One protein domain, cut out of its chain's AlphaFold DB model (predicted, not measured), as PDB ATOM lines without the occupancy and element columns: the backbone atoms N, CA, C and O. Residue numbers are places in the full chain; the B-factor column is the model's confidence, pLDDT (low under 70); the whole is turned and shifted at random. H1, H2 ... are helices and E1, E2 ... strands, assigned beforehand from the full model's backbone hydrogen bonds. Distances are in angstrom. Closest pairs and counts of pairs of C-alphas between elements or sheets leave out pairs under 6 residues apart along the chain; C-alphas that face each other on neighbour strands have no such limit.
ATOM      1  N   PRO A 270     579.268 385.015 373.581       69.06
ATOM      2  CA  PRO A 270     578.988 386.157 372.727       69.06
ATOM      3  C   PRO A 270     579.847 386.050 371.467       69.06
ATOM      4  O   PRO A 270     581.007 385.652 371.538       69.06
ATOM      5  N   PHE A 271     579.279 386.388 370.313       71.56
ATOM      6  CA  PHE A 271     580.003 386.306 369.040       71.56
ATOM      7  C   PHE A 271     579.792 387.519 368.133       71.56
ATOM      8  O   PHE A 271     580.528 387.686 367.162       71.56
ATOM      9  N   ALA A 272     578.787 388.357 368.399       76.94
ATOM     10  CA  ALA A 272     578.504 389.505 367.552       76.94
ATOM     11  C   ALA A 272     577.798 390.641 368.289       76.94
ATOM     12  O   ALA A 272     577.173 390.453 369.333       76.94
ATOM     13  N   GLU A 273     577.852 391.817 367.676       81.62
ATOM     14  CA  GLU A 273     577.137 393.011 368.106       81.62
ATOM     15  C   GLU A 273     576.374 393.614 366.922       81.62
ATOM     16  O   GLU A 273     576.836 393.619 365.776       81.62
ATOM     17  N   THR A 274     575.177 394.119 367.190       81.31
ATOM     18  CA  THR A 274     574.254 394.640 366.177       81.31
ATOM     19  C   THR A 274     574.194 396.160 366.245       81.31
ATOM     20  O   THR A 274     574.357 396.760 367.309       81.31
ATOM     21  N   LYS A 275     573.880 396.809 365.119       76.62
ATOM     22  CA  LYS A 275     573.713 398.276 365.059       76.62
ATOM     23  C   LYS A 275     572.587 398.799 365.957       76.62
ATOM     24  O   LYS A 275     572.606 399.958 366.350       76.62
ATOM     25  N   LEU A 276     571.626 397.938 366.296       76.75
ATOM     26  CA  LEU A 276     570.519 398.233 367.210       76.75
ATOM     27  C   LEU A 276     570.952 398.242 368.684       76.75
ATOM     28  O   LEU A 276     570.135 398.529 369.559       76.75
ATOM     29  N   GLY A 277     572.220 397.929 368.967       77.88
ATOM     30  CA  GLY A 277     572.760 397.871 370.317       77.88
ATOM     31  C   GLY A 277     572.412 396.575 371.039       77.88
ATOM     32  O   GLY A 277     572.224 396.610 372.246       77.88
ATOM     33  N   PHE A 278     572.300 395.451 370.326       82.81
ATOM     34  CA  PHE A 278     572.206 394.116 370.924       82.81
ATOM     35  C   PHE A 278     573.496 393.328 370.712       82.81
ATOM     36  O   PHE A 278     573.990 393.249 369.587       82.81
ATOM     37  N   SER A 279     573.979 392.698 371.774       83.12
ATOM     38  CA  SER A 279     574.930 391.594 371.744       83.12
ATOM     39  C   SER A 279     574.208 390.294 371.385       83.12
ATOM     40  O   SER A 279     573.113 390.027 371.885       83.12
ATOM     41  N   LEU A 280     574.826 389.486 370.530       80.75
ATOM     42  CA  LEU A 280     574.361 388.159 370.139       80.75
ATOM     43  C   LEU A 280     575.288 387.101 370.723       80.75
ATOM     44  O   LEU A 280     576.513 387.253 370.704       80.75
ATOM     45  N   GLY A 281     574.698 386.019 371.213       77.38
ATOM     46  CA  GLY A 281     575.430 384.900 371.779       77.38
ATOM     47  C   GLY A 281     574.751 383.575 371.482       77.38
ATOM     48  O   GLY A 281     573.561 383.532 371.182       77.38
ATOM     49  N   THR A 282     575.510 382.486 371.542       68.19
ATOM     50  CA  THR A 282     574.959 381.139 371.353       68.19
ATOM     51  C   THR A 282     575.190 380.263 372.563       68.19
ATOM     52  O   THR A 282     576.267 380.289 373.160       68.19
ATOM     53  N   PHE A 283     574.208 379.418 372.862       62.47
ATOM     54  CA  PHE A 283     574.365 378.317 373.798       62.47
ATOM     55  C   PHE A 283     573.583 377.099 373.304       62.47
ATOM     56  O   PHE A 283     572.376 377.192 373.099       62.47
ATOM     57  N   LYS A 284     574.264 375.957 373.116       61.62
ATOM     58  CA  LYS A 284     573.682 374.723 372.543       61.62
ATOM     59  C   LYS A 284     572.883 374.984 371.257       61.62
ATOM     60  O   LYS A 284     571.731 374.580 371.154       61.62
ATOM     61  N   ASP A 285     573.492 375.712 370.322       62.22
ATOM     62  CA  ASP A 285     572.917 376.087 369.020       62.22
ATOM     63  C   ASP A 285     571.665 376.981 369.062       62.22
ATOM     64  O   ASP A 285     571.095 377.286 368.017       62.22
ATOM     65  N   ILE A 286     571.268 377.468 370.242       68.69
ATOM     66  CA  ILE A 286     570.180 378.434 370.408       68.69
ATOM     67  C   ILE A 286     570.769 379.846 370.430       68.69
ATOM     68  O   ILE A 286     571.779 380.100 371.098       68.69
ATOM     69  N   LEU A 287     570.131 380.762 369.697       75.19
ATOM     70  CA  LEU A 287     570.508 382.170 369.638       75.19
ATOM     71  C   LEU A 287     569.919 382.941 370.824       75.19
ATOM     72  O   LEU A 287     568.719 382.881 371.087       75.19
ATOM     73  N   TYR A 288     570.772 383.718 371.479       80.62
ATOM     74  CA  TYR A 288     570.421 384.633 372.556       80.62
ATOM     75  C   TYR A 288     570.766 386.070 372.170       80.62
ATOM     76  O   TYR A 288     571.754 386.324 371.475       80.62
ATOM     77  N   LEU A 289     569.962 387.015 372.655       83.12
ATOM     78  CA  LEU A 289     570.145 388.451 372.469       83.12
ATOM     79  C   LEU A 289     570.254 389.146 373.826       83.12
ATOM     80  O   LEU A 289     569.605 388.742 374.784       83.12
ATOM     81  N   LYS A 290     571.052 390.209 373.901       82.81
ATOM     82  CA  LYS A 290     571.173 391.071 375.082       82.81
ATOM     83  C   LYS A 290     571.362 392.515 374.649       82.81
ATOM     84  O   LYS A 290     572.296 392.808 373.914       82.81
ATOM     85  N   ALA A 291     570.520 393.432 375.106       79.12
ATOM     86  CA  ALA A 291     570.688 394.857 374.854       79.12
ATOM     87  C   ALA A 291     571.912 395.406 375.602       79.12
ATOM     88  O   ALA A 291     572.154 395.113 376.776       79.12
ATOM     89  N   ASN A 292     572.669 396.248 374.916       71.50
ATOM     90  CA  ASN A 292     573.852 396.902 375.438       71.50
ATOM     91  C   ASN A 292     573.435 398.026 376.390       71.50
ATOM     92  O   ASN A 292     572.423 398.701 376.201       71.50
ATOM     93  N   THR A 293     574.250 398.259 377.417       58.53
ATOM     94  CA  THR A 293     573.962 399.183 378.527       58.53
ATOM     95  C   THR A 293     573.687 400.627 378.098       58.53
ATOM     96  O   THR A 293     573.025 401.351 378.841       58.53
ATOM     97  N   LYS A 294     574.154 401.025 376.908       56.03
ATOM     98  CA  LYS A 294     574.015 402.370 376.331       56.03
ATOM     99  C   LYS A 294     572.698 402.607 375.577       56.03
ATOM    100  O   LYS A 294     572.325 403.757 375.374       56.03
ATOM    101  N   GLY A 295     571.995 401.554 375.155       55.12
ATOM    102  CA  GLY A 295     570.672 401.697 374.549       55.12
ATOM    103  C   GLY A 295     569.639 401.939 375.644       55.12
ATOM    104  O   GLY A 295     569.654 401.234 376.652       55.12
ATOM    105  N   GLY A 296     568.753 402.924 375.475       58.44
ATOM    106  CA  GLY A 296     567.672 403.265 376.417       58.44
ATOM    107  C   GLY A 296     566.581 402.190 376.553       58.44
ATOM    108  O   GLY A 296     565.407 402.513 376.683       58.44
ATOM    109  N   TYR A 297     566.963 400.919 376.457       68.81
ATOM    110  CA  TYR A 297     566.117 399.748 376.574       68.81
ATOM    111  C   TYR A 297     565.859 399.408 378.043       68.81
ATOM    112  O   TYR A 297     566.703 399.644 378.916       68.81
ATOM    113  N   ASP A 298     564.688 398.824 378.285       63.31
ATOM    114  CA  ASP A 298     564.246 398.348 379.594       63.31
ATOM    115  C   ASP A 298     565.250 397.353 380.212       63.31
ATOM    116  O   ASP A 298     565.981 396.651 379.505       63.31
ATOM    117  N   GLY A 299     565.278 397.274 381.542       62.09
ATOM    118  CA  GLY A 299     566.161 396.399 382.310       62.09
ATOM    119  C   GLY A 299     566.038 394.926 381.917       62.09
ATOM    120  O   GLY A 299     567.044 394.221 381.910       62.09
ATOM    121  N   THR A 300     564.854 394.477 381.490       63.81
ATOM    122  CA  THR A 300     564.628 393.101 381.012       63.81
ATOM    123  C   THR A 300     565.399 392.796 379.729       63.81
ATOM    124  O   THR A 300     565.900 391.691 379.556       63.81
ATOM    125  N   LEU A 301     565.541 393.779 378.832       67.31
ATOM    126  CA  LEU A 301     566.273 393.611 377.576       67.31
ATOM    127  C   LEU A 301     567.787 393.651 377.775       67.31
ATOM    128  O   LEU A 301     568.510 393.155 376.921       67.31
ATOM    129  N   LYS A 302     568.282 394.188 378.895       70.12
ATOM    130  CA  LYS A 302     569.717 394.189 379.241       70.12
ATOM    131  C   LYS A 302     570.227 392.824 379.714       70.12
ATOM    132  O   LYS A 302     571.394 392.706 380.088       70.12
ATOM    133  N   GLN A 303     569.379 391.799 379.689       69.44
ATOM    134  CA  GLN A 303     569.683 390.422 380.071       69.44
ATOM    135  C   GLN A 303     569.712 389.530 378.825       69.44
ATOM    136  O   GLN A 303     569.164 389.898 377.787       69.44
ATOM    137  N   TRP A 304     570.379 388.375 378.907       72.56
ATOM    138  CA  TRP A 304     570.357 387.405 377.811       72.56
ATOM    139  C   TRP A 304     568.978 386.749 377.729       72.56
ATOM    140  O   TRP A 304     568.559 386.074 378.664       72.56
ATOM    141  N   ILE A 305     568.299 386.926 376.602       74.69
ATOM    142  CA  ILE A 305     566.994 386.334 376.300       74.69
ATOM    143  C   ILE A 305     567.114 385.479 375.039       74.69
ATOM    144  O   ILE A 305     567.830 385.859 374.109       74.69
ATOM    145  N   SER A 306     566.476 384.306 375.012       79.94
ATOM    146  CA  SER A 306     566.462 383.488 373.794       79.94
ATOM    147  C   SER A 306     565.690 384.217 372.688       79.94
ATOM    148  O   SER A 306     564.837 385.064 372.971       79.94
ATOM    149  N   LEU A 307     565.995 383.930 371.420       78.50
ATOM    150  CA  LEU A 307     565.252 384.528 370.308       78.50
ATOM    151  C   LEU A 307     563.751 384.212 370.404       78.50
ATOM    152  O   LEU A 307     562.939 385.110 370.193       78.50
ATOM    153  N   ASP A 308     563.393 382.983 370.766       75.31
ATOM    154  CA  ASP A 308     561.997 382.548 370.856       75.31
ATOM    155  C   ASP A 308     561.260 383.314 371.965       75.31
ATOM    156  O   ASP A 308     560.254 383.976 371.699       75.31
ATOM    157  N   ASP A 309     561.839 383.384 373.170       75.44
ATOM    158  CA  ASP A 309     561.270 384.152 374.287       75.44
ATOM    159  C   ASP A 309     561.165 385.649 373.953       75.44
ATOM    160  O   ASP A 309     560.203 386.330 374.321       75.44
ATOM    161  N   PHE A 310     562.145 386.190 373.222       82.31
ATOM    162  CA  PHE A 310     562.125 387.579 372.767       82.31
ATOM    163  C   PHE A 310     560.964 387.841 371.798       82.31
ATOM    164  O   PHE A 310     560.297 388.879 371.890       82.31
ATOM    165  N   LEU A 311     560.693 386.907 370.883       79.62
ATOM    166  CA  LEU A 311     559.594 386.999 369.923       79.62
ATOM    167  C   LEU A 311     558.226 386.764 370.567       79.62
ATOM    168  O   LEU A 311     557.244 387.368 370.125       79.62
ATOM    169  N   GLU A 312     558.147 385.997 371.649       79.56
ATOM    170  CA  GLU A 312     556.911 385.759 372.401       79.56
ATOM    171  C   GLU A 312     556.609 386.857 373.434       79.56
ATOM    172  O   GLU A 312     555.445 387.152 373.719       79.56
ATOM    173  N   SER A 313     557.633 387.554 373.932       75.06
ATOM    174  CA  SER A 313     557.498 388.510 375.034       75.06
ATOM    175  C   SER A 313     556.511 389.652 374.760       75.06
ATOM    176  O   SER A 313     556.636 390.401 373.790       75.06
ATOM    177  N   LYS A 314     555.545 389.861 375.660       77.06
ATOM    178  CA  LYS A 314     554.578 390.973 375.569       77.06
ATOM    179  C   LYS A 314     555.193 392.343 375.879       77.06
ATOM    180  O   LYS A 314     554.606 393.350 375.495       77.06
ATOM    181  N   SER A 315     556.345 392.389 376.555       72.56
ATOM    182  CA  SER A 315     557.031 393.642 376.910       72.56
ATOM    183  C   SER A 315     557.864 394.218 375.762       72.56
ATOM    184  O   SER A 315     558.224 395.393 375.784       72.56
ATOM    185  N   VAL A 316     558.140 393.420 374.727       79.50
ATOM    186  CA  VAL A 316     558.914 393.843 373.558       79.50
ATOM    187  C   VAL A 316     557.978 394.357 372.467       79.50
ATOM    188  O   VAL A 316     557.034 393.677 372.056       79.50
ATOM    189  N   SER A 317     558.251 395.560 371.956       83.94
ATOM    190  CA  SER A 317     557.424 396.165 370.911       83.94
ATOM    191  C   SER A 317     557.431 395.324 369.627       83.94
ATOM    192  O   SER A 317     558.458 394.781 369.214       83.94
ATOM    193  N   LYS A 318     556.277 395.247 368.948       86.19
ATOM    194  CA  LYS A 318     556.151 394.534 367.662       86.19
ATOM    195  C   LYS A 318     557.137 395.055 366.613       86.19
ATOM    196  O   LYS A 318     557.660 394.268 365.830       86.19
ATOM    197  N   LEU A 319     557.403 396.363 366.631       86.06
ATOM    198  CA  LEU A 319     558.376 397.000 365.752       86.06
ATOM    199  C   LEU A 319     559.778 396.434 365.990       86.06
ATOM    200  O   LEU A 319     560.421 396.006 365.043       86.06
ATOM    201  N   LEU A 320     560.221 396.358 367.249       85.12
ATOM    202  CA  LEU A 320     561.547 395.847 367.574       85.12
ATOM    203  C   LEU A 320     561.688 394.365 367.199       85.12
ATOM    204  O   LEU A 320     562.685 393.994 366.587       85.12
ATOM    205  N   LYS A 321     560.668 393.538 367.462       87.44
ATOM    206  CA  LYS A 321     560.639 392.131 367.014       87.44
ATOM    207  C   LYS A 321     560.807 392.008 365.502       87.44
ATOM    208  O   LYS A 321     561.639 391.235 365.033       87.44
ATOM    209  N   TYR A 322     560.053 392.801 364.742       87.19
ATOM    210  CA  TYR A 322     560.136 392.821 363.283       87.19
ATOM    211  C   TYR A 322     561.534 393.217 362.790       87.19
ATOM    212  O   TYR A 322     562.066 392.578 361.878       87.19
ATOM    213  N   THR A 323     562.149 394.229 363.407       85.06
ATOM    214  CA  THR A 323     563.500 394.683 363.056       85.06
ATOM    215  C   THR A 323     564.547 393.610 363.354       85.06
ATOM    216  O   THR A 323     565.360 393.305 362.487       85.06
ATOM    217  N   ILE A 324     564.499 392.969 364.526       85.69
ATOM    218  CA  ILE A 324     565.418 391.875 364.880       85.69
ATOM    219  C   ILE A 324     565.302 390.724 363.868       85.69
ATOM    220  O   ILE A 324     566.308 390.270 363.329       85.69
ATOM    221  N   VAL A 325     564.085 390.291 363.524       86.12
ATOM    222  CA  VAL A 325     563.894 389.198 362.554       86.12
ATOM    223  C   VAL A 325     564.403 389.577 361.162       86.12
ATOM    224  O   VAL A 325     565.111 388.799 360.525       86.12
ATOM    225  N   ASN A 326     564.064 390.758 360.650       86.00
ATOM    226  CA  ASN A 326     564.452 391.108 359.285       86.00
ATOM    227  C   ASN A 326     565.922 391.499 359.161       86.00
ATOM    228  O   ASN A 326     566.577 391.068 358.216       86.00
ATOM    229  N   ASP A 327     566.447 392.294 360.085       82.38
ATOM    230  CA  ASP A 327     567.797 392.828 359.951       82.38
ATOM    231  C   ASP A 327     568.834 391.858 360.520       82.38
ATOM    232  O   ASP A 327     569.818 391.560 359.846       82.38
ATOM    233  N   ILE A 328     568.592 391.255 361.686       82.25
ATOM    234  CA  ILE A 328     569.566 390.342 362.308       82.25
ATOM    235  C   ILE A 328     569.436 388.921 361.759       82.25
ATOM    236  O   ILE A 328     570.448 388.323 361.405       82.25
ATOM    237  N   ILE A 329     568.223 388.369 361.653       82.31
ATOM    238  CA  ILE A 329     568.059 386.964 361.239       82.31
ATOM    239  C   ILE A 329     568.120 386.819 359.715       82.31
ATOM    240  O   ILE A 329     568.928 386.043 359.204       82.31
ATOM    241  N   LYS A 330     567.308 387.579 358.965       81.06
ATOM    242  CA  LYS A 330     567.254 387.441 357.497       81.06
ATOM    243  C   LYS A 330     568.441 388.090 356.791       81.06
ATOM    244  O   LYS A 330     569.062 387.452 355.947       81.06
TER     245      LYS A 330
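AT A GLANCE: This is residues 270 to 330 of the 419 residues of an uncharacterized protein of Maribacter sp. ACAM166 (UniProt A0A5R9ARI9). A small three-stranded sheet, E1 to E3, has the short helix H1 next to its edge strand E3, and a longer helix, H2, which runs back alongside H1, the opposite way, and grazes the sheet with its residues 324 to 329, coming closest to the end of E1 at Thr 274. Between E3 and H1 a long loop, residues 292 to 306, swings away and then folds back, and its residues 305 to 306 pair with E3. The printed part has 61 residues, with three named strands and then two named helices; the sheet has the order E1 - E2 - E3, antiparallel throughout, and the class is mixed, helices and strands. The whole is compact, with a radius of gyration of the C-alphas of 10.6 A, and rounded, spanning 26 by 22 by 19 A.

IN THESE COORDINATES: E1 is residues 270 to 274, 11.7 A from first to last C-alpha, and begins with C-alpha 270 at (578.988, 386.157, 372.727). E2 is residues 278 to 283, 16.2 A, and E3 is residues 286 to 291, 17.0 A, ending with C-alpha 291 at (570.688, 394.857, 374.854). H1 is residues 307 to 312, 8.7 A. H2 is residues 318 to 330, 16.6 A, ending with C-alpha 330 at (567.254, 387.441, 357.497).

HOW THE PARTS SIT: E1, E2 and E3 form a meander, each strand the antiparallel neighbour of the one before; E1 and E3 are edge strands and E2 is the inner strand. E1 and E2 are a hairpin, at 152 degrees between directions, with N 274 and O 278 within hydrogen-bond range at 2.8 A. E2 and E3 are a hairpin too, at 153 degrees, with N 279 and O 290 at 2.7 A and N 288 and O 281 at 2.8 A. Residues 288 to 289 of E3 also pair, antiparallel, with residues 305 to 306. H1 is on the sheet but lies beside the strands, over none of them; its closest C-alpha pair with E3 is Tyr 288 and Leu 307, 5.6 A apart. H2 only grazes the sheet, with its residues 324 to 329; the closest C-alphas of E1 and H2 are those of Thr 274 and Ile 328, 7.4 A apart. H1 and H2 are close but not clearly touching, with the closest C-alphas, those of Leu 311 and Lys 321, 6.0 A apart; they run opposite ways at a shallow tilt of 26 degrees. Every O i to N i+4 pair is within hydrogen-bond range in H1, and 8 of 9 are in H2.

THE WHOLE: The two C-alphas farthest apart are those of Lys 284 and Gly 296, 29.4 A. The printed part has no cut. The link from E3 to H1, 15 residues, is long; the links E1 to E2, E2 to E3 and H1 to H2 are tight. The mean pLDDT of the printed part is 75.6, and it is under 70 at residue 270, residues 282 to 286, residues 293 to 301 and residue 303.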